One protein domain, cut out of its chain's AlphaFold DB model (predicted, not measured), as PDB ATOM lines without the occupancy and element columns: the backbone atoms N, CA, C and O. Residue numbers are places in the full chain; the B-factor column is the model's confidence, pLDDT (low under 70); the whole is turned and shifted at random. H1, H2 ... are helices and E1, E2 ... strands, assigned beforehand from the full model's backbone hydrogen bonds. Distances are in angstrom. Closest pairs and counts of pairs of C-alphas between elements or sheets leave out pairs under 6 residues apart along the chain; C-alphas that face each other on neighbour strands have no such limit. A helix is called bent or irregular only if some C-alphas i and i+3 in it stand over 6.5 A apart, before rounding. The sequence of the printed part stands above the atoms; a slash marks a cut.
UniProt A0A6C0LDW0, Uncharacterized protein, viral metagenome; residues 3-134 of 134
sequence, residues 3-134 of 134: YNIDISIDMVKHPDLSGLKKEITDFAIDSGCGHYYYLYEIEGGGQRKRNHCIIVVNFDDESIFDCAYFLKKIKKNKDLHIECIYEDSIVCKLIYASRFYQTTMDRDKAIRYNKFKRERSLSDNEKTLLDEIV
ATOM      1  N   TYR A   3      14.360  -4.373 -86.484       95.56
ATOM      2  CA  TYR A   3      13.243  -4.153 -85.580       95.56
ATOM      3  C   TYR A   3      13.289  -2.737 -85.032       95.56
ATOM      4  O   TYR A   3      14.303  -2.290 -84.502       95.56
ATOM      5  N   ASN A   4      12.156  -2.057 -85.127       97.00
ATOM      6  CA  ASN A   4      11.912  -0.773 -84.500       97.00
ATOM      7  C   ASN A   4      11.107  -0.979 -83.222       97.00
ATOM      8  O   ASN A   4      10.175  -1.789 -83.187       97.00
ATOM      9  N   ILE A   5      11.469  -0.229 -82.189       97.81
ATOM     10  CA  ILE A   5      10.822  -0.232 -80.887       97.81
ATOM     11  C   ILE A   5      10.410   1.196 -80.571       97.81
ATOM     12  O   ILE A   5      11.269   2.070 -80.444       97.81
ATOM     13  N   ASP A   6       9.110   1.398 -80.376       97.38
ATOM     14  CA  ASP A   6       8.570   2.679 -79.931       97.38
ATOM     15  C   ASP A   6       8.399   2.652 -78.417       97.38
ATOM     16  O   ASP A   6       7.629   1.854 -77.872       97.38
ATOM     17  N   ILE A   7       9.107   3.542 -77.725       97.38
ATOM     18  CA  ILE A   7       9.046   3.691 -76.270       97.38
ATOM     19  C   ILE A   7       8.445   5.051 -75.950       97.38
ATOM     20  O   ILE A   7       9.000   6.075 -76.338       97.38
ATOM     21  N   SER A   8       7.337   5.084 -75.216       95.56
ATOM     22  CA  SER A   8       6.697   6.325 -74.798       95.56
ATOM     23  C   SER A   8       7.060   6.719 -73.365       95.56
ATOM     24  O   SER A   8       7.172   5.880 -72.467       95.56
ATOM     25  N   ILE A   9       7.239   8.027 -73.176       95.25
ATOM     26  CA  ILE A   9       7.471   8.698 -71.894       95.25
ATOM     27  C   ILE A   9       6.377   9.744 -71.709       95.25
ATOM     28  O   ILE A   9       6.220  10.622 -72.560       95.25
ATOM     29  N   ASP A  10       5.658   9.697 -70.588       92.81
ATOM     30  CA  ASP A  10       4.680  10.726 -70.223       92.81
ATOM     31  C   ASP A  10       5.397  11.997 -69.739       92.81
ATOM     32  O   ASP A  10       5.872  12.084 -68.605       92.81
ATOM     33  N   MET A  11       5.460  13.018 -70.592       91.88
ATOM     34  CA  MET A  11       6.204  14.249 -70.311       91.88
ATOM     35  C   MET A  11       5.625  15.044 -69.133       91.88
ATOM     36  O   MET A  11       6.317  15.882 -68.565       91.88
ATOM     37  N   VAL A  12       4.367  14.801 -68.749       89.56
ATOM     38  CA  VAL A  12       3.748  15.475 -67.597       89.56
ATOM     39  C   VAL A  12       4.253  14.880 -66.284       89.56
ATOM     40  O   VAL A  12       4.345  15.587 -65.282       89.56
ATOM     41  N   LYS A  13       4.590  13.586 -66.278       89.75
ATOM     42  CA  LYS A  13       5.081  12.879 -65.089       89.75
ATOM     43  C   LYS A  13       6.588  13.012 -64.886       89.75
ATOM     44  O   LYS A  13       7.056  12.822 -63.766       89.75
ATOM     45  N   HIS A  14       7.332  13.364 -65.935       89.06
ATOM     46  CA  HIS A  14       8.795  13.388 -65.922       89.06
ATOM     47  C   HIS A  14       9.340  14.803 -66.164       89.06
ATOM     48  O   HIS A  14       9.550  15.189 -67.313       89.06
ATOM     49  N   PRO A  15       9.594  15.585 -65.092       82.31
ATOM     50  CA  PRO A  15      10.125  16.942 -65.220       82.31
ATOM     51  C   PRO A  15      11.550  16.968 -65.792       82.31
ATOM     52  O   PRO A  15      11.882  17.883 -66.541       82.31
ATOM     53  N   ASP A  16      12.373  15.952 -65.501       91.25
ATOM     54  CA  ASP A  16      13.676  15.753 -66.149       91.25
ATOM     55  C   ASP A  16      13.572  14.792 -67.343       91.25
ATOM     56  O   ASP A  16      14.123  13.691 -67.367       91.25
ATOM     57  N   LEU A  17      12.823  15.217 -68.360       92.38
ATOM     58  CA  LEU A  17      12.691  14.463 -69.605       92.38
ATOM     59  C   LEU A  17      14.045  14.293 -70.316       92.38
ATOM     60  O   LEU A  17      14.290  13.271 -70.949       92.38
ATOM     61  N   SER A  18      14.923  15.296 -70.233       93.06
ATOM     62  CA  SER A  18      16.205  15.283 -70.943       93.06
ATOM     63  C   SER A  18      17.152  14.225 -70.383       93.06
ATOM     64  O   SER A  18      17.752  13.490 -71.168       93.06
ATOM     65  N   GLY A  19      17.248  14.116 -69.053       94.62
ATOM     66  CA  GLY A  19      18.037  13.082 -68.389       94.62
ATOM     67  C   GLY A  19      17.543  11.680 -68.733       94.62
ATOM     68  O   GLY A  19      18.328  10.856 -69.201       94.62
ATOM     69  N   LEU A  20      16.232  11.441 -68.615       94.25
ATOM     70  CA  LEU A  20      15.636  10.134 -68.907       94.25
ATOM     71  C   LEU A  20      15.813   9.725 -70.378       94.25
ATOM     72  O   LEU A  20      16.173   8.587 -70.667       94.25
ATOM     73  N   LYS A  21      15.615  10.658 -71.319       95.38
ATOM     74  CA  LYS A  21      15.875  10.404 -72.745       95.38
ATOM     75  C   LYS A  21      17.322   9.997 -72.981       95.38
ATOM     76  O   LYS A  21      17.559   9.006 -73.663       95.38
ATOM     77  N   LYS A  22      18.265  10.750 -72.407       95.81
ATOM     78  CA  LYS A  22      19.693  10.480 -72.552       95.81
ATOM     79  C   LYS A  22      20.054   9.107 -71.991       95.81
ATOM     80  O   LYS A  22      20.728   8.359 -72.680       95.81
ATOM     81  N   GLU A  23      19.564   8.752 -70.802       95.56
ATOM     82  CA  GLU A  23      19.798   7.434 -70.194       95.56
ATOM     83  C   GLU A  23      19.352   6.293 -71.121       95.56
ATOM     84  O   GLU A  23      20.096   5.338 -71.341       95.56
ATOM     85  N   ILE A  24      18.159   6.410 -71.707       96.31
ATOM     86  CA  ILE A  24      17.610   5.385 -72.602       96.31
ATOM     87  C   ILE A  24      18.415   5.297 -73.897       96.31
ATOM     88  O   ILE A  24      18.697   4.191 -74.356       96.31
ATOM     89  N   THR A  25      18.786   6.432 -74.492       96.94
ATOM     90  CA  THR A  25      19.534   6.427 -75.754       96.94
ATOM     91  C   THR A  25      20.988   6.032 -75.578       96.94
ATOM     92  O   THR A  25      21.497   5.310 -76.422       96.94
ATOM     93  N   ASP A  26      21.636   6.428 -74.481       97.62
ATOM     94  CA  ASP A  26      22.978   5.945 -74.140       97.62
ATOM     95  C   ASP A  26      22.945   4.418 -74.005       97.62
ATOM     96  O   ASP A  26      23.739   3.722 -74.625       97.62
ATOM     97  N   PHE A  27      21.946   3.881 -73.297       97.44
ATOM     98  CA  PHE A  27      21.785   2.438 -73.157       97.44
ATOM     99  C   PHE A  27      21.456   1.727 -74.483       97.44
ATOM    100  O   PHE A  27      21.909   0.605 -74.706       97.44
ATOM    101  N   ALA A  28      20.691   2.358 -75.379       97.31
ATOM    102  CA  ALA A  28      20.438   1.832 -76.720       97.31
ATOM    103  C   ALA A  28      21.728   1.759 -77.554       97.31
ATOM    104  O   ALA A  28      21.988   0.735 -78.185       97.31
ATOM    105  N   ILE A  29      22.551   2.814 -77.512       97.31
ATOM    106  CA  ILE A  29      23.858   2.871 -78.184       97.31
ATOM    107  C   ILE A  29      24.796   1.806 -77.611       97.31
ATOM    108  O   ILE A  29      25.402   1.059 -78.375       97.31
ATOM    109  N   ASP A  30      24.872   1.688 -76.284       96.94
ATOM    110  CA  ASP A  30      25.691   0.683 -75.597       96.94
ATOM    111  C   ASP A  30      25.238  -0.751 -75.916       96.94
ATOM    112  O   ASP A  30      26.040  -1.683 -75.876       96.94
ATOM    113  N   SER A  31      23.959  -0.925 -76.260       95.38
ATOM    114  CA  SER A  31      23.387  -2.190 -76.734       95.38
ATOM    115  C   SER A  31      23.532  -2.377 -78.252       95.38
ATOM    116  O   SER A  31      22.982  -3.318 -78.802       95.38
ATOM    117  N   GLY A  32      24.232  -1.497 -78.969       94.81
ATOM    118  CA  GLY A  32      24.474  -1.659 -80.404       94.81
ATOM    119  C   GLY A  32      23.264  -1.367 -81.296       94.81
ATOM    120  O   GLY A  32      23.126  -1.986 -82.351       94.81
ATOM    121  N   CYS A  33      22.378  -0.440 -80.904       96.69
ATOM    122  CA  CYS A  33      21.317   0.018 -81.804       96.69
ATOM    123  C   CYS A  33      21.915   0.641 -83.078       96.69
ATOM    124  O   CYS A  33      22.915   1.361 -83.014       96.69
ATOM    125  N   GLY A  34      21.280   0.418 -84.229       94.81
ATOM    126  CA  GLY A  34      21.727   1.000 -85.495       94.81
ATOM    127  C   GLY A  34      21.469   2.506 -85.550       94.81
ATOM    128  O   GLY A  34      22.321   3.284 -85.976       94.81
ATOM    129  N   HIS A  35      20.289   2.932 -85.098       94.50
ATOM    130  CA  HIS A  35      19.924   4.343 -84.988       94.50
ATOM    131  C   HIS A  35      18.746   4.549 -84.031       94.50
ATOM    132  O   HIS A  35      18.020   3.615 -83.686       94.50
ATOM    133  N   TYR A  36      18.536   5.802 -83.627       97.56
ATOM    134  CA  TYR A  36      17.377   6.219 -82.849       97.56
ATOM    135  C   TYR A  36      16.946   7.638 -83.224       97.56
ATOM    136  O   TYR A  36      17.735   8.436 -83.736       97.56
ATOM    137  N   TYR A  37      15.690   7.973 -82.943       97.19
ATOM    138  CA  TYR A  37      15.168   9.331 -83.074       97.19
ATOM    139  C   TYR A  37      13.994   9.567 -82.119       97.19
ATOM    140  O   TYR A  37      13.518   8.657 -81.443       97.19
ATOM    141  N   TYR A  38      13.548  10.820 -82.040       97.06
ATOM    142  CA  TYR A  38      12.473  11.235 -81.146       97.06
ATOM    143  C   TYR A  38      11.277  11.759 -81.929       97.06
ATOM    144  O   TYR A  38      11.441  12.560 -82.849       97.06
ATOM    145  N   LEU A  39      10.079  11.388 -81.487       95.25
ATOM    146  CA  LEU A  39       8.817  11.988 -81.905       95.25
ATOM    147  C   LEU A  39       8.107  12.568 -80.678       95.25
ATOM    148  O   LEU A  39       8.308  12.116 -79.549       95.25
ATOM    149  N   TYR A  40       7.278  13.585 -80.888       92.50
ATOM    150  CA  TYR A  40       6.472  14.182 -79.827       92.50
ATOM    151  C   TYR A  40       5.005  14.108 -80.213       92.50
ATOM    152  O   TYR A  40       4.584  14.692 -81.209       92.50
ATOM    153  N   GLU A  41       4.237  13.397 -79.399       87.00
ATOM    154  CA  GLU A  41       2.799  13.255 -79.565       87.00
ATOM    155  C   GLU A  41       2.104  14.145 -78.540       87.00
ATOM    156  O   GLU A  41       2.072  13.845 -77.341       87.00
ATOM    157  N   ILE A  42       1.586  15.269 -79.035       85.62
ATOM    158  CA  ILE A  42       0.828  16.250 -78.263       85.62
ATOM    159  C   ILE A  42      -0.585  16.280 -78.832       85.62
ATOM    160  O   ILE A  42      -0.831  16.856 -79.890       85.62
ATOM    161  N   GLU A  43      -1.519  15.658 -78.123       81.00
ATOM    162  CA  GLU A  43      -2.933  15.646 -78.480       81.00
ATOM    163  C   GLU A  43      -3.748  16.376 -77.408       81.00
ATOM    164  O   GLU A  43      -3.852  15.948 -76.250       81.00
ATOM    165  N   GLY A  44      -4.326  17.510 -77.806       64.44
ATOM    166  CA  GLY A  44      -5.249  18.301 -77.001       64.44
ATOM    167  C   GLY A  44      -6.668  18.221 -77.560       64.44
ATOM    168  O   GLY A  44      -6.864  18.361 -78.760       64.44
ATOM    169  N   GLY A  45      -7.667  18.026 -76.691       59.06
ATOM    170  CA  GLY A  45      -9.090  18.140 -77.057       59.06
ATOM    171  C   GLY A  45      -9.973  16.935 -76.711       59.06
ATOM    172  O   GLY A  45     -11.190  17.087 -76.661       59.06
ATOM    173  N   GLY A  46      -9.393  15.766 -76.413       60.88
ATOM    174  CA  GLY A  46     -10.125  14.565 -75.977       60.88
ATOM    175  C   GLY A  46     -10.125  14.332 -74.457       60.88
ATOM    176  O   GLY A  46      -9.421  15.005 -73.705       60.88
ATOM    177  N   GLN A  47     -10.881  13.324 -73.988       58.25
ATOM    178  CA  GLN A  47     -10.862  12.885 -72.576       58.25
ATOM    179  C   GLN A  47      -9.486  12.363 -72.122       58.25
ATOM    180  O   GLN A  47      -9.173  12.414 -70.934       58.25
ATOM    181  N   ARG A  48      -8.660  11.860 -73.048       62.72
ATOM    182  CA  ARG A  48      -7.289  11.412 -72.780       62.72
ATOM    183  C   ARG A  48      -6.321  12.372 -73.455       62.72
ATOM    184  O   ARG A  48      -6.154  12.321 -74.664       62.72
ATOM    185  N   LYS A  49      -5.707  13.255 -72.671       73.69
ATOM    186  CA  LYS A  49      -4.621  14.114 -73.158       73.69
ATOM    187  C   LYS A  49      -3.372  13.258 -73.327       73.69
ATOM    188  O   LYS A  49      -2.997  12.555 -72.388       73.69
ATOM    189  N   ARG A  50      -2.726  13.324 -74.491       83.31
ATOM    190  CA  ARG A  50      -1.449  12.649 -74.736       83.31
ATOM    191  C   ARG A  50      -0.372  13.715 -74.867       83.31
ATOM    192  O   ARG A  50      -0.445  14.539 -75.759       83.31
ATOM    193  N   ASN A  51       0.571  13.721 -73.928       90.00
ATOM    194  CA  ASN A  51       1.774  14.555 -73.954       90.00
ATOM    195  C   ASN A  51       2.978  13.630 -73.799       90.00
ATOM    196  O   ASN A  51       3.527  13.514 -72.706       90.00
ATOM    197  N   HIS A  52       3.309  12.890 -74.857       93.00
ATOM    198  CA  HIS A  52       4.349  11.865 -74.792       93.00
ATOM    199  C   HIS A  52       5.529  12.200 -75.696       93.00
ATOM    200  O   HIS A  52       5.363  12.711 -76.804       93.00
ATOM    201  N   CYS A  53       6.728  11.889 -75.210       95.38
ATOM    202  CA  CYS A  53       7.903  11.749 -76.054       95.38
ATOM    203  C   CYS A  53       8.009  10.276 -76.438       95.38
ATOM    204  O   CYS A  53       7.994   9.416 -75.558       95.38
ATOM    205  N   ILE A  54       8.084   9.999 -77.735       96.56
ATOM    206  CA  ILE A  54       8.335   8.666 -78.267       96.56
ATOM    207  C   ILE A  54       9.809   8.601 -78.647       96.56
ATOM    208  O   ILE A  54      10.293   9.436 -79.412       96.56
ATOM    209  N   ILE A  55      10.520   7.630 -78.095       97.88
ATOM    210  CA  ILE A  55      11.871   7.269 -78.502       97.88
ATOM    211  C   ILE A  55      11.728   6.067 -79.421       97.88
ATOM    212  O   ILE A  55      11.260   5.018 -78.982       97.88
ATOM    213  N   VAL A  56      12.119   6.236 -80.679       97.88
ATOM    214  CA  VAL A  56      12.180   5.138 -81.641       97.88
ATOM    215  C   VAL A  56      13.610   4.638 -81.671       97.88
ATOM    216  O   VAL A  56      14.527   5.421 -81.921       97.88
ATOM    217  N   VAL A  57      13.799   3.352 -81.396       98.00
ATOM    218  CA  VAL A  57      15.108   2.691 -81.424       98.00
ATOM    219  C   VAL A  57      15.064   1.563 -82.440       98.00
ATOM    220  O   VAL A  57      14.131   0.764 -82.428       98.00
ATOM    221  N   ASN A  58      16.072   1.497 -83.305       97.25
ATOM    222  CA  ASN A  58      16.184   0.479 -84.336       97.25
ATOM    223  C   ASN A  58      17.376  -0.449 -84.073       97.25
ATOM    224  O   ASN A  58      18.484   0.016 -83.796       97.25
ATOM    225  N   PHE A  59      17.145  -1.752 -84.202       97.00
ATOM    226  CA  PHE A  59      18.178  -2.784 -84.177       97.00
ATOM    227  C   PHE A  59      18.127  -3.595 -85.465       97.00
ATOM    228  O   PHE A  59      17.051  -4.020 -85.889       97.00
ATOM    229  N   ASP A  60      19.289  -3.857 -86.051       94.12
ATOM    230  CA  ASP A  60      19.398  -4.776 -87.179       94.12
ATOM    231  C   ASP A  60      19.085  -6.217 -86.743       94.12
ATOM    232  O   ASP A  60      19.241  -6.583 -85.577       94.12
ATOM    233  N   ASP A  61      18.662  -7.059 -87.690       90.81
ATOM    234  CA  ASP A  61      18.357  -8.479 -87.452       90.81
ATOM    235  C   ASP A  61      19.524  -9.242 -86.803       90.81
ATOM    236  O   ASP A  61      19.301 -10.183 -86.040       90.81
ATOM    237  N   GLU A  62      20.762  -8.846 -87.107       91.88
ATOM    238  CA  GLU A  62      21.981  -9.450 -86.556       91.88
ATOM    239  C   GLU A  62      22.144  -9.161 -85.053       91.88
ATOM    240  O   GLU A  62      22.730  -9.968 -84.333       91.88
ATOM    241  N   SER A  63      21.543  -8.075 -84.555       94.12
ATOM    242  CA  SER A  63      21.615  -7.612 -83.162       94.12
ATOM    243  C   SER A  63      20.406  -8.055 -82.326       94.12
ATOM    244  O   SER A  63      20.007  -7.382 -81.372       94.12
ATOM    245  N   ILE A  64      19.776  -9.185 -82.671       95.25
ATOM    246  CA  ILE A  64      18.523  -9.628 -82.036       95.25
ATOM    247  C   ILE A  64      18.645  -9.841 -80.521       95.25
ATOM    248  O   ILE A  64      17.736  -9.492 -79.765       95.25
ATOM    249  N   PHE A  65      19.769 -10.392 -80.059       95.94
ATOM    250  CA  PHE A  65      19.993 -10.653 -78.638       95.94
ATOM    251  C   PHE A  65      20.229  -9.366 -77.853       95.94
ATOM    252  O   PHE A  65      19.745  -9.245 -76.727       95.94
ATOM    253  N   ASP A  66      20.900  -8.389 -78.459       97.25
ATOM    254  CA  ASP A  66      21.097  -7.083 -77.841       97.25
ATOM    255  C   ASP A  66      19.783  -6.298 -77.784       97.25
ATOM    256  O   ASP A  66      19.456  -5.704 -76.756       97.25
ATOM    257  N   CYS A  67      18.958  -6.397 -78.831       97.31
ATOM    258  CA  CYS A  67      17.594  -5.875 -78.836       97.31
ATOM    259  C   CYS A  67      16.745  -6.502 -77.714       97.31
ATOM    260  O   CYS A  67      16.095  -5.793 -76.945       97.31
ATOM    261  N   ALA A  68      16.794  -7.828 -77.549       97.12
ATOM    262  CA  ALA A  68      16.094  -8.520 -76.465       97.12
ATOM    263  C   ALA A  68      16.594  -8.078 -75.076       97.12
ATOM    264  O   ALA A  68      15.796  -7.807 -74.172       97.12
ATOM    265  N   TYR A  69      17.911  -7.934 -74.903       96.81
ATOM    266  CA  TYR A  69      18.507  -7.406 -73.676       96.81
ATOM    267  C   TYR A  69      18.043  -5.974 -73.380       96.81
ATOM    268  O   TYR A  69      17.665  -5.659 -72.244       96.81
ATOM    269  N   PHE A  70      17.995  -5.131 -74.412       97.62
ATOM    270  CA  PHE A  70      17.493  -3.771 -74.321       97.62
ATOM    271  C   PHE A  70      16.028  -3.754 -73.859       97.62
ATOM    272  O   PHE A  70      15.706  -3.147 -72.832       97.62
ATOM    273  N   LEU A  71      15.149  -4.510 -74.525       97.62
ATOM    274  CA  LEU A  71      13.732  -4.643 -74.167       97.62
ATOM    275  C   LEU A  71      13.529  -5.102 -72.721       97.62
ATOM    276  O   LEU A  71      12.722  -4.521 -71.989       97.62
ATOM    277  N   LYS A  72      14.298  -6.103 -72.276       95.94
ATOM    278  CA  LYS A  72      14.256  -6.619 -70.901       95.94
ATOM    279  C   LYS A  72      14.530  -5.529 -69.869       95.94
ATOM    280  O   LYS A  72      13.930  -5.523 -68.789       95.94
ATOM    281  N   LYS A  73      15.471  -4.627 -70.159       95.06
ATOM    282  CA  LYS A  73      15.816  -3.513 -69.271       95.06
ATOM    283  C   LYS A  73      14.744  -2.427 -69.311       95.06
ATOM    284  O   LYS A  73      14.304  -2.007 -68.242       95.06
ATOM    285  N   ILE A  74      14.285  -2.038 -70.501       95.69
ATOM    286  CA  ILE A  74      13.243  -1.017 -70.679       95.69
ATOM    287  C   ILE A  74      11.938  -1.433 -69.996       95.69
ATOM    288  O   ILE A  74      11.382  -0.647 -69.238       95.69
ATOM    289  N   LYS A  75      11.496  -2.690 -70.150       94.56
ATOM    290  CA  LYS A  75      10.279  -3.214 -69.496       94.56
ATOM    291  C   LYS A  75      10.305  -3.091 -67.970       94.56
ATOM    292  O   LYS A  75       9.254  -2.983 -67.341       94.56
ATOM    293  N   LYS A  76      11.488  -3.139 -67.348       93.81
ATOM    294  CA  LYS A  76      11.630  -3.008 -65.886       93.81
ATOM    295  C   LYS A  76      11.470  -1.566 -65.404       93.81
ATOM    296  O   LYS A  76      11.231  -1.366 -64.213       93.81
ATOM    297  N   ASN A  77      11.604  -0.584 -66.291       92.44
ATOM    298  CA  ASN A  77      11.408   0.815 -65.958       92.44
ATOM    299  C   ASN A  77       9.911   1.164 -66.041       92.44
ATOM    300  O   ASN A  77       9.303   1.101 -67.103       92.44
ATOM    301  N   LYS A  78       9.311   1.522 -64.900       90.25
ATOM    302  CA  LYS A  78       7.868   1.809 -64.785       90.25
ATOM    303  C   LYS A  78       7.457   3.136 -65.417       90.25
ATOM    304  O   LYS A  78       6.270   3.334 -65.667       90.25
ATOM    305  N   ASP A  79       8.430   4.008 -65.646       90.81
ATOM    306  CA  ASP A  79       8.246   5.321 -66.255       90.81
ATOM    307  C   ASP A  79       8.201   5.238 -67.787       90.81
ATOM    308  O   ASP A  79       7.879   6.213 -68.465       90.81
ATOM    309  N   LEU A  80       8.507   4.055 -68.332       94.31
ATOM    310  CA  LEU A  80       8.558   3.776 -69.758       94.31
ATOM    311  C   LEU A  80       7.453   2.809 -70.160       94.31
ATOM    312  O   LEU A  80       7.101   1.867 -69.441       94.31
ATOM    313  N   HIS A  81       6.939   3.006 -71.367       94.69
ATOM    314  CA  HIS A  81       5.985   2.097 -71.975       94.69
ATOM    315  C   HIS A  81       6.453   1.714 -73.370       94.69
ATOM    316  O   HIS A  81       6.640   2.569 -74.225       94.69
ATOM    317  N   ILE A  82       6.620   0.415 -73.611       97.06
ATOM    318  CA  ILE A  82       6.843  -0.089 -74.965       97.06
ATOM    319  C   ILE A  82       5.485  -0.063 -75.671       97.06
ATOM    320  O   ILE A  82       4.560  -0.772 -75.269       97.06
ATOM    321  N   GLU A  83       5.342   0.791 -76.680       95.62
ATOM    322  CA  GLU A  83       4.097   0.988 -77.421       95.62
ATOM    323  C   GLU A  83       3.948  -0.046 -78.527       95.62
ATOM    324  O   GLU A  83       2.884  -0.648 -78.674       95.62
ATOM    325  N   CYS A  84       5.014  -0.302 -79.277       95.69
ATOM    326  CA  CYS A  84       5.021  -1.336 -80.293       95.69
ATOM    327  C   CYS A  84       6.435  -1.829 -80.612       95.69
ATOM    328  O   CYS A  84       7.433  -1.180 -80.302       95.69
ATOM    329  N   ILE A  85       6.482  -3.007 -81.234       96.56
ATOM    330  CA  ILE A  85       7.645  -3.503 -81.968       96.56
ATOM    331  C   ILE A  85       7.178  -3.798 -83.380       96.56
ATOM    332  O   ILE A  85       6.162  -4.484 -83.560       96.56
ATOM    333  N   TYR A  86       7.917  -3.323 -84.371       94.81
ATOM    334  CA  TYR A  86       7.601  -3.575 -85.766       94.81
ATOM    335  C   TYR A  86       8.849  -3.718 -86.627       94.81
ATOM    336  O   TYR A  86       9.880  -3.103 -86.378       94.81
ATOM    337  N   GLU A  87       8.726  -4.511 -87.680       92.88
ATOM    338  CA  GLU A  87       9.692  -4.544 -88.769       92.88
ATOM    339  C   GLU A  87       9.194  -3.612 -89.879       92.88
ATOM    340  O   GLU A  87       8.074  -3.774 -90.384       92.88
ATOM    341  N   ASP A  88      10.012  -2.626 -90.248       83.19
ATOM    342  CA  ASP A  88       9.702  -1.683 -91.327       83.19
ATOM    343  C   ASP A  88      10.370  -2.129 -92.632       83.19
ATOM    344  O   ASP A  88      11.399  -1.610 -93.061       83.19
ATOM    345  N   SER A  89       9.818  -3.195 -93.216       81.75
ATOM    346  CA  SER A  89      10.196  -3.691 -94.543       81.75
ATOM    347  C   SER A  89       9.272  -3.094 -95.622       81.75
ATOM    348  O   SER A  89       8.649  -2.056 -95.418       81.75
ATOM    349  N   ILE A  90       9.123  -3.743 -96.786       78.00
ATOM    350  CA  ILE A  90       8.178  -3.299 -97.840       78.00
ATOM    351  C   ILE A  90       6.750  -3.164 -97.289       78.00
ATOM    352  O   ILE A  90       5.958  -2.350 -97.764       78.00
ATOM    353  N   VAL A  91       6.409  -3.976 -96.286       80.81
ATOM    354  CA  VAL A  91       5.146  -3.858 -95.576       80.81
ATOM    355  C   VAL A  91       5.405  -3.918 -94.082       80.81
ATOM    356  O   VAL A  91       5.873  -4.939 -93.589       80.81
ATOM    357  N   CYS A  92       5.025  -2.854 -93.369       85.81
ATOM    358  CA  CYS A  92       5.124  -2.796 -91.915       85.81
ATOM    359  C   CYS A  92       4.474  -4.034 -91.276       85.81
ATOM    360  O   CYS A  92       3.271  -4.297 -91.444       85.81
ATOM    361  N   LYS A  93       5.289  -4.799 -90.547       90.06
ATOM    362  CA  LYS A  93       4.865  -5.975 -89.790       90.06
ATOM    363  C   LYS A  93       4.899  -5.634 -88.306       90.06
ATOM    364  O   LYS A  93       5.958  -5.571 -87.694       90.06
ATOM    365  N   LEU A  94       3.718  -5.428 -87.728       92.69
ATOM    366  CA  LEU A  94       3.555  -5.155 -86.301       92.69
ATOM    367  C   LEU A  94       3.655  -6.466 -85.507       92.69
ATOM    368  O   LEU A  94       2.770  -7.319 -85.597       92.69
ATOM    369  N   ILE A  95       4.739  -6.620 -84.751       93.56
ATOM    370  CA  ILE A  95       5.068  -7.819 -83.964       93.56
ATOM    371  C   ILE A  95       4.413  -7.732 -82.588       93.56
ATOM    372  O   ILE A  95       3.791  -8.682 -82.112       93.56
ATOM    373  N   TYR A  96       4.500  -6.553 -81.976       94.44
ATOM    374  CA  TYR A  96       3.882  -6.233 -80.699       94.44
ATOM    375  C   TYR A  96       3.179  -4.882 -80.781       94.44
ATOM    376  O   TYR A  96       3.672  -3.955 -81.417       94.44
ATOM    377  N   ALA A  97       2.047  -4.770 -80.092       94.56
ATOM    378  CA  ALA A  97       1.355  -3.512 -79.867       94.56
ATOM    379  C   ALA A  97       0.762  -3.497 -78.458       94.56
ATOM    380  O   ALA A  97       0.028  -4.421 -78.074       94.56
ATOM    381  N   SER A  98       1.035  -2.431 -77.714       93.19
ATOM    382  CA  SER A  98       0.477  -2.170 -76.396       93.19
ATOM    383  C   SER A  98      -1.048  -2.086 -76.479       93.19
ATOM    384  O   SER A  98      -1.645  -1.843 -77.534       93.19
ATOM    385  N   ARG A  99      -1.727  -2.291 -75.347       89.50
ATOM    386  CA  ARG A  99      -3.190  -2.152 -75.304       89.50
ATOM    387  C   ARG A  99      -3.626  -0.732 -75.660       89.50
ATOM    388  O   ARG A  99      -4.679  -0.574 -76.264       89.50
ATOM    389  N   PHE A 100      -2.843   0.275 -75.269       87.06
ATOM    390  CA  PHE A 100      -3.132   1.662 -75.603       87.06
ATOM    391  C   PHE A 100      -2.999   1.885 -77.111       87.06
ATOM    392  O   PHE A 100      -3.962   2.331 -77.733       87.06
ATOM    393  N   TYR A 101      -1.873   1.473 -77.699       89.56
ATOM    394  CA  TYR A 101      -1.618   1.598 -79.132       89.56
ATOM    395  C   TYR A 101      -2.732   0.952 -79.965       89.56
ATOM    396  O   TYR A 101      -3.261   1.549 -80.893       89.56
ATOM    397  N   GLN A 102      -3.210  -0.233 -79.571       90.00
ATOM    398  CA  GLN A 102      -4.322  -0.900 -80.261       90.00
ATOM    399  C   GLN A 102      -5.630  -0.088 -80.284       90.00
ATOM    400  O   GLN A 102      -6.449  -0.302 -81.174       90.00
ATOM    401  N   THR A 103      -5.852   0.826 -79.331       86.62
ATOM    402  CA  THR A 103      -7.053   1.684 -79.320       86.62
ATOM    403  C   THR A 103      -6.969   2.873 -80.270       86.62
ATOM    404  O   THR A 103      -8.007   3.442 -80.594       86.62
ATOM    405  N   THR A 104      -5.766   3.232 -80.717       84.31
ATOM    406  CA  THR A 104      -5.519   4.347 -81.642       84.31
ATOM    407  C   THR A 104      -5.252   3.875 -83.072       84.31
ATOM    408  O   THR A 104      -5.148   4.695 -83.979       84.31
ATOM    409  N   MET A 105      -5.160   2.560 -83.299       88.06
ATOM    410  CA  MET A 105      -4.978   1.982 -84.629       88.06
ATOM    411  C   MET A 105      -6.204   2.184 -85.521       88.06
ATOM    412  O   MET A 105      -7.344   1.960 -85.103       88.06
ATOM    413  N   ASP A 106      -5.952   2.456 -86.802       89.25
ATOM    414  CA  ASP A 106      -6.984   2.370 -87.832       89.25
ATOM    415  C   ASP A 106      -7.581   0.956 -87.888       89.25
ATOM    416  O   ASP A 106      -6.902  -0.059 -87.675       89.25
ATOM    417  N   ARG A 107      -8.880   0.875 -88.188       89.38
ATOM    418  CA  ARG A 107      -9.654  -0.374 -88.113       89.38
ATOM    419  C   ARG A 107      -9.064  -1.493 -88.975       89.38
ATOM    420  O   ARG A 107      -9.027  -2.644 -88.543       89.38
ATOM    421  N   ASP A 108      -8.624  -1.177 -90.186       90.25
ATOM    422  CA  ASP A 108      -8.006  -2.117 -91.122       90.25
ATOM    423  C   ASP A 108      -6.659  -2.642 -90.596       90.25
ATOM    424  O   ASP A 108      -6.426  -3.856 -90.599       90.25
ATOM    425  N   LYS A 109      -5.819  -1.758 -90.039       90.38
ATOM    426  CA  LYS A 109      -4.542  -2.123 -89.404       90.38
ATOM    427  C   LYS A 109      -4.764  -3.022 -88.188       90.38
ATOM    428  O   LYS A 109      -4.080  -4.035 -88.037       90.38
ATOM    429  N   ALA A 110      -5.758  -2.710 -87.357       91.00
ATOM    430  CA  ALA A 110      -6.113  -3.516 -86.190       91.00
ATOM    431  C   ALA A 110      -6.602  -4.924 -86.583       91.00
ATOM    432  O   ALA A 110      -6.215  -5.919 -85.963       91.00
ATOM    433  N   ILE A 111      -7.425  -5.041 -87.633       90.12
ATOM    434  CA  ILE A 111      -7.857  -6.342 -88.172       90.12
ATOM    435  C   ILE A 111      -6.643  -7.149 -88.643       90.12
ATOM    436  O   ILE A 111      -6.533  -8.338 -88.327       90.12
ATOM    437  N   ARG A 112      -5.721  -6.505 -89.366       88.56
ATOM    438  CA  ARG A 112      -4.514  -7.141 -89.895       88.56
ATOM    439  C   ARG A 112      -3.598  -7.654 -88.784       88.56
ATOM    440  O   ARG A 112      -3.214  -8.821 -88.818       88.56
ATOM    441  N   TYR A 113      -3.324  -6.837 -87.769       90.81
ATOM    442  CA  TYR A 113      -2.541  -7.242 -86.597       90.81
ATOM    443  C   TYR A 113      -3.174  -8.439 -85.869       90.81
ATOM    444  O   TYR A 113      -2.513  -9.447 -85.619       90.81
ATOM    445  N   ASN A 114      -4.486  -8.395 -85.615       89.50
ATOM    446  CA  ASN A 114      -5.197  -9.497 -84.959       89.50
ATOM    447  C   ASN A 114      -5.232 -10.784 -85.794       89.50
ATOM    448  O   ASN A 114      -5.309 -11.885 -85.244       89.50
ATOM    449  N   LYS A 115      -5.213 -10.680 -87.127       88.62
ATOM    450  CA  LYS A 115      -5.068 -11.838 -88.014       88.62
ATOM    451  C   LYS A 115      -3.676 -12.461 -87.858       88.62
ATOM    452  O   LYS A 115      -3.603 -13.632 -87.495       88.62
ATOM    453  N   PHE A 116      -2.610 -11.671 -87.998       85.31
ATOM    454  CA  PHE A 116      -1.232 -12.154 -87.841       85.31
ATOM    455  C   PHE A 116      -0.977 -12.796 -86.475       85.31
ATOM    456  O   PHE A 116      -0.432 -13.896 -86.392       85.31
ATOM    457  N   LYS A 117      -1.450 -12.159 -85.398       85.94
ATOM    458  CA  LYS A 117      -1.316 -12.682 -84.033       85.94
ATOM    459  C   LYS A 117      -1.972 -14.058 -83.850       85.94
ATOM    460  O   LYS A 117      -1.453 -14.890 -83.111       85.94
ATOM    461  N   ARG A 118      -3.114 -14.305 -84.505       85.94
ATOM    462  CA  ARG A 118      -3.823 -15.598 -84.447       85.94
ATOM    463  C   ARG A 118      -3.126 -16.680 -85.261       85.94
ATOM    464  O   ARG A 118      -3.090 -17.822 -84.822       85.94
ATOM    465  N   GLU A 119      -2.580 -16.315 -86.415       85.62
ATOM    466  CA  GLU A 119      -1.888 -17.243 -87.315       85.62
ATOM    467  C   GLU A 119      -0.529 -17.701 -86.754       85.62
ATOM    468  O   GLU A 119      -0.029 -18.740 -87.170       85.62
ATOM    469  N   ARG A 120       0.031 -16.988 -85.759       71.62
ATOM    470  CA  ARG A 120       1.295 -17.318 -85.064       71.62
ATOM    471  C   ARG A 120       2.493 -17.523 -86.001       71.62
ATOM    472  O   ARG A 120       3.438 -18.226 -85.651       71.62
ATOM    473  N   SER A 121       2.488 -16.864 -87.155       77.69
ATOM    474  CA  SER A 121       3.588 -16.875 -88.127       77.69
ATOM    475  C   SER A 121       4.756 -15.989 -87.669       77.69
ATOM    476  O   SER A 121       5.125 -15.030 -88.351       77.69
ATOM    477  N   LEU A 122       5.283 -16.277 -86.476       86.81
ATOM    478  CA  LEU A 122       6.406 -15.571 -85.873       86.81
ATOM    479  C   LEU A 122       7.718 -16.288 -86.198       86.81
ATOM    480  O   LEU A 122       7.813 -17.510 -86.035       86.81
ATOM    481  N   SER A 123       8.723 -15.525 -86.618       90.38
ATOM    482  CA  SER A 123      10.104 -15.997 -86.706       90.38
ATOM    483  C   SER A 123      10.675 -16.258 -85.306       90.38
ATOM    484  O   SER A 123      10.104 -15.848 -84.293       90.38
ATOM    485  N   ASP A 124      11.808 -16.952 -85.224       92.56
ATOM    486  CA  ASP A 124      12.454 -17.215 -83.932       92.56
ATOM    487  C   ASP A 124      13.019 -15.934 -83.298       92.56
ATOM    488  O   ASP A 124      12.957 -15.768 -82.079       92.56
ATOM    489  N   ASN A 125      13.441 -14.973 -84.123       93.75
ATOM    490  CA  ASN A 125      13.799 -13.628 -83.679       93.75
ATOM    491  C   ASN A 125      12.596 -12.923 -83.036       93.75
ATOM    492  O   ASN A 125      12.684 -12.418 -81.922       93.75
ATOM    493  N   GLU A 126      11.434 -12.954 -83.689       93.25
ATOM    494  CA  GLU A 126      10.224 -12.306 -83.173       93.25
ATOM    495  C   GLU A 126       9.733 -12.929 -81.865       93.25
ATOM    496  O   GLU A 126       9.282 -12.210 -80.973       93.25
ATOM    497  N   LYS A 127       9.840 -14.255 -81.722       93.56
ATOM    498  CA  LYS A 127       9.543 -14.939 -80.453       93.56
ATOM    499  C   LYS A 127      10.495 -14.480 -79.351       93.56
ATOM    500  O   LYS A 127      10.029 -14.128 -78.275       93.56
ATOM    501  N   THR A 128      11.792 -14.405 -79.657       95.38
ATOM    502  CA  THR A 128      12.829 -13.946 -78.721       95.38
ATOM    503  C   THR A 128      12.521 -12.549 -78.175       95.38
ATOM    504  O   THR A 128      12.623 -12.318 -76.974       95.38
ATOM    505  N   LEU A 129      12.074 -11.623 -79.030       95.12
ATOM    506  CA  LEU A 129      11.667 -10.281 -78.598       95.12
ATOM    507  C   LEU A 129      10.389 -10.298 -77.751       95.12
ATOM    508  O   LEU A 129      10.289  -9.586 -76.750       95.12
ATOM    509  N   LEU A 130       9.398 -11.100 -78.148       93.44
ATOM    510  CA  LEU A 130       8.118 -11.187 -77.445       93.44
ATOM    511  C   LEU A 130       8.246 -11.813 -76.055       93.44
ATOM    512  O   LEU A 130       7.548 -11.362 -75.148       93.44
ATOM    513  N   ASP A 131       9.141 -12.783 -75.868       94.00
ATOM    514  CA  ASP A 131       9.390 -13.426 -74.571       94.00
ATOM    515  C   ASP A 131       9.887 -12.430 -73.513       94.00
ATOM    516  O   ASP A 131       9.622 -12.590 -72.320       94.00
ATOM    517  N   GLU A 132      10.552 -11.350 -73.932       94.56
ATOM    518  CA  GLU A 132      10.977 -10.301 -73.010       94.56
ATOM    519  C   GLU A 132       9.832  -9.346 -72.648       94.56
ATOM    520  O   GLU A 132       9.880  -8.746 -71.576       94.56
ATOM    521  N   ILE A 133       8.763  -9.235 -73.451       88.44
ATOM    522  CA  ILE A 133       7.653  -8.277 -73.254       88.44
ATOM    523  C   ILE A 133       6.387  -8.892 -72.657       88.44
ATOM    524  O   ILE A 133       5.748  -8.245 -71.820       88.44
ATOM    525  N   VAL A 134       6.018 -10.099 -73.074       78.19
ATOM    526  CA  VAL A 134       4.777 -10.771 -72.648       78.19
ATOM    527  C   VAL A 134       4.887 -11.299 -71.215       78.19
ATOM    528  O   VAL A 134       6.011 -11.309 -70.656       78.19
TER     529      VAL A 134
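AT A GLANCE: This is residues 3 to 134 of the 134 residues of an uncharacterized protein of viral metagenome (UniProt A0A6C0LDW0). A twisted, curled sheet of five strands has three helices, H1, H2 and H5, in a row over one face, with H2 in the middle of the row. Two further helices, H3 and H4, sit by the E4 and E5 end of the sheet, away from H1 and H2. The printed part has 132 residues, with five named helices and five named strands in the order E1 H1 E2 E3 H2 E4 E5 H3 H4 H5; the sheet runs E2, E3, E1, E4, E5 and is antiparallel throughout. The class is mixed, helices and strands, and the whole is compact and rounded, with a radius of gyration of the C-alphas of 14.8 A and spans of 41 by 37 by 26 A.

HOW THE PARTS SIT: E1, residues 3 to 10, is an inner strand between E3, residues 50 to 60, and E4, residues 80 to 87. E1 and E3 are antiparallel at 156 degrees, with N 5 and O 57 at 2.9 A. E1 and E4 are antiparallel at 157 degrees, with N 6 and O 84 at 3.1 A. E2, residues 35 to 43, is an edge strand and forms a hairpin with E3, where N 39 and O 54 are 2.9 A apart. E5, residues 93 to 97, is the other edge strand and forms a hairpin with E4, where N 95 and O 85 are 2.8 A apart. Those N and O pairs are within hydrogen-bond range. H1, residues 17 to 30, is on the sheet at a height of 9.4 A, over E3 and only just over E1, with 3 C-alphas on E1. H2, residues 61 to 76, is on the same face at a height of 8.4 A, over E3 and E1, and runs along the strands, at 11 degrees to E3 on the local plane. H1 and H2 only just touch, with 3 pairs of C-alphas within 8 A, made by residues 24 to 28 of H1 and 70 to 74 of H2 alone; the closest C-alphas, of Ala 28 and Phe 70, are 6.8 A apart. H5, residues 124 to 133, is on that face too, at a height of 9.5 A. H5 touches H2 at a shallow tilt of 11 degrees, the same way, and the closest C-alphas, of Ala 68 and Leu 129, are 5.2 A apart. Helices on one face of a sheet make two layers, here H1, H2 and H5 on the sheet. E1, H1, E2 and E3, H2, E4 are split strand-helix-strand units, each with another strand between its two strands, and both crossovers are right-handed. H3, residues 99 to 104, is on the sheet but over none of its strands; the closest C-alphas of E4 and H3, those of Glu 83 and Tyr 101, are 6.0 A apart. H4, residues 107 to 119, only grazes the sheet with its residues 109 to 117. In H1 and H4 every O i to N i+4 pair is within hydrogen-bond range; the counts are 9 of 12 in H2, 4 of 6 in H5 and 0 of 2 in H3, which has 2 of 3 O i to N i+3 pairs within range.

IN THESE COORDINATES: E1 begins at C-alpha 3 (13.243, -4.153, -85.580) and is 23.0 A long. H1 is 19.9 A long, E2 26.3 A and E3 29.9 A. H2, 23.2 A, is irregular, with C-alphas 62 and 65 8.3 A apart, and has a kink of 33 degrees near residue 68; it begins at C-alpha 61 (18.357, -8.479, -87.452). E4 is 20.8 A long and H4 18.6 A. H5 ends at C-alpha 133 (7.653, -8.277, -73.254).

THE WHOLE: The two C-alphas farthest apart, those of Gly 45 and Glu 62, are 42.6 A apart. The printed part has no cut and no long link; the links E1 to H1 and E2 to E3 are short, and the others are tight. The mean pLDDT of the printed part is 90.9, and residues 44 to 48, between E2 and E3, are under 70.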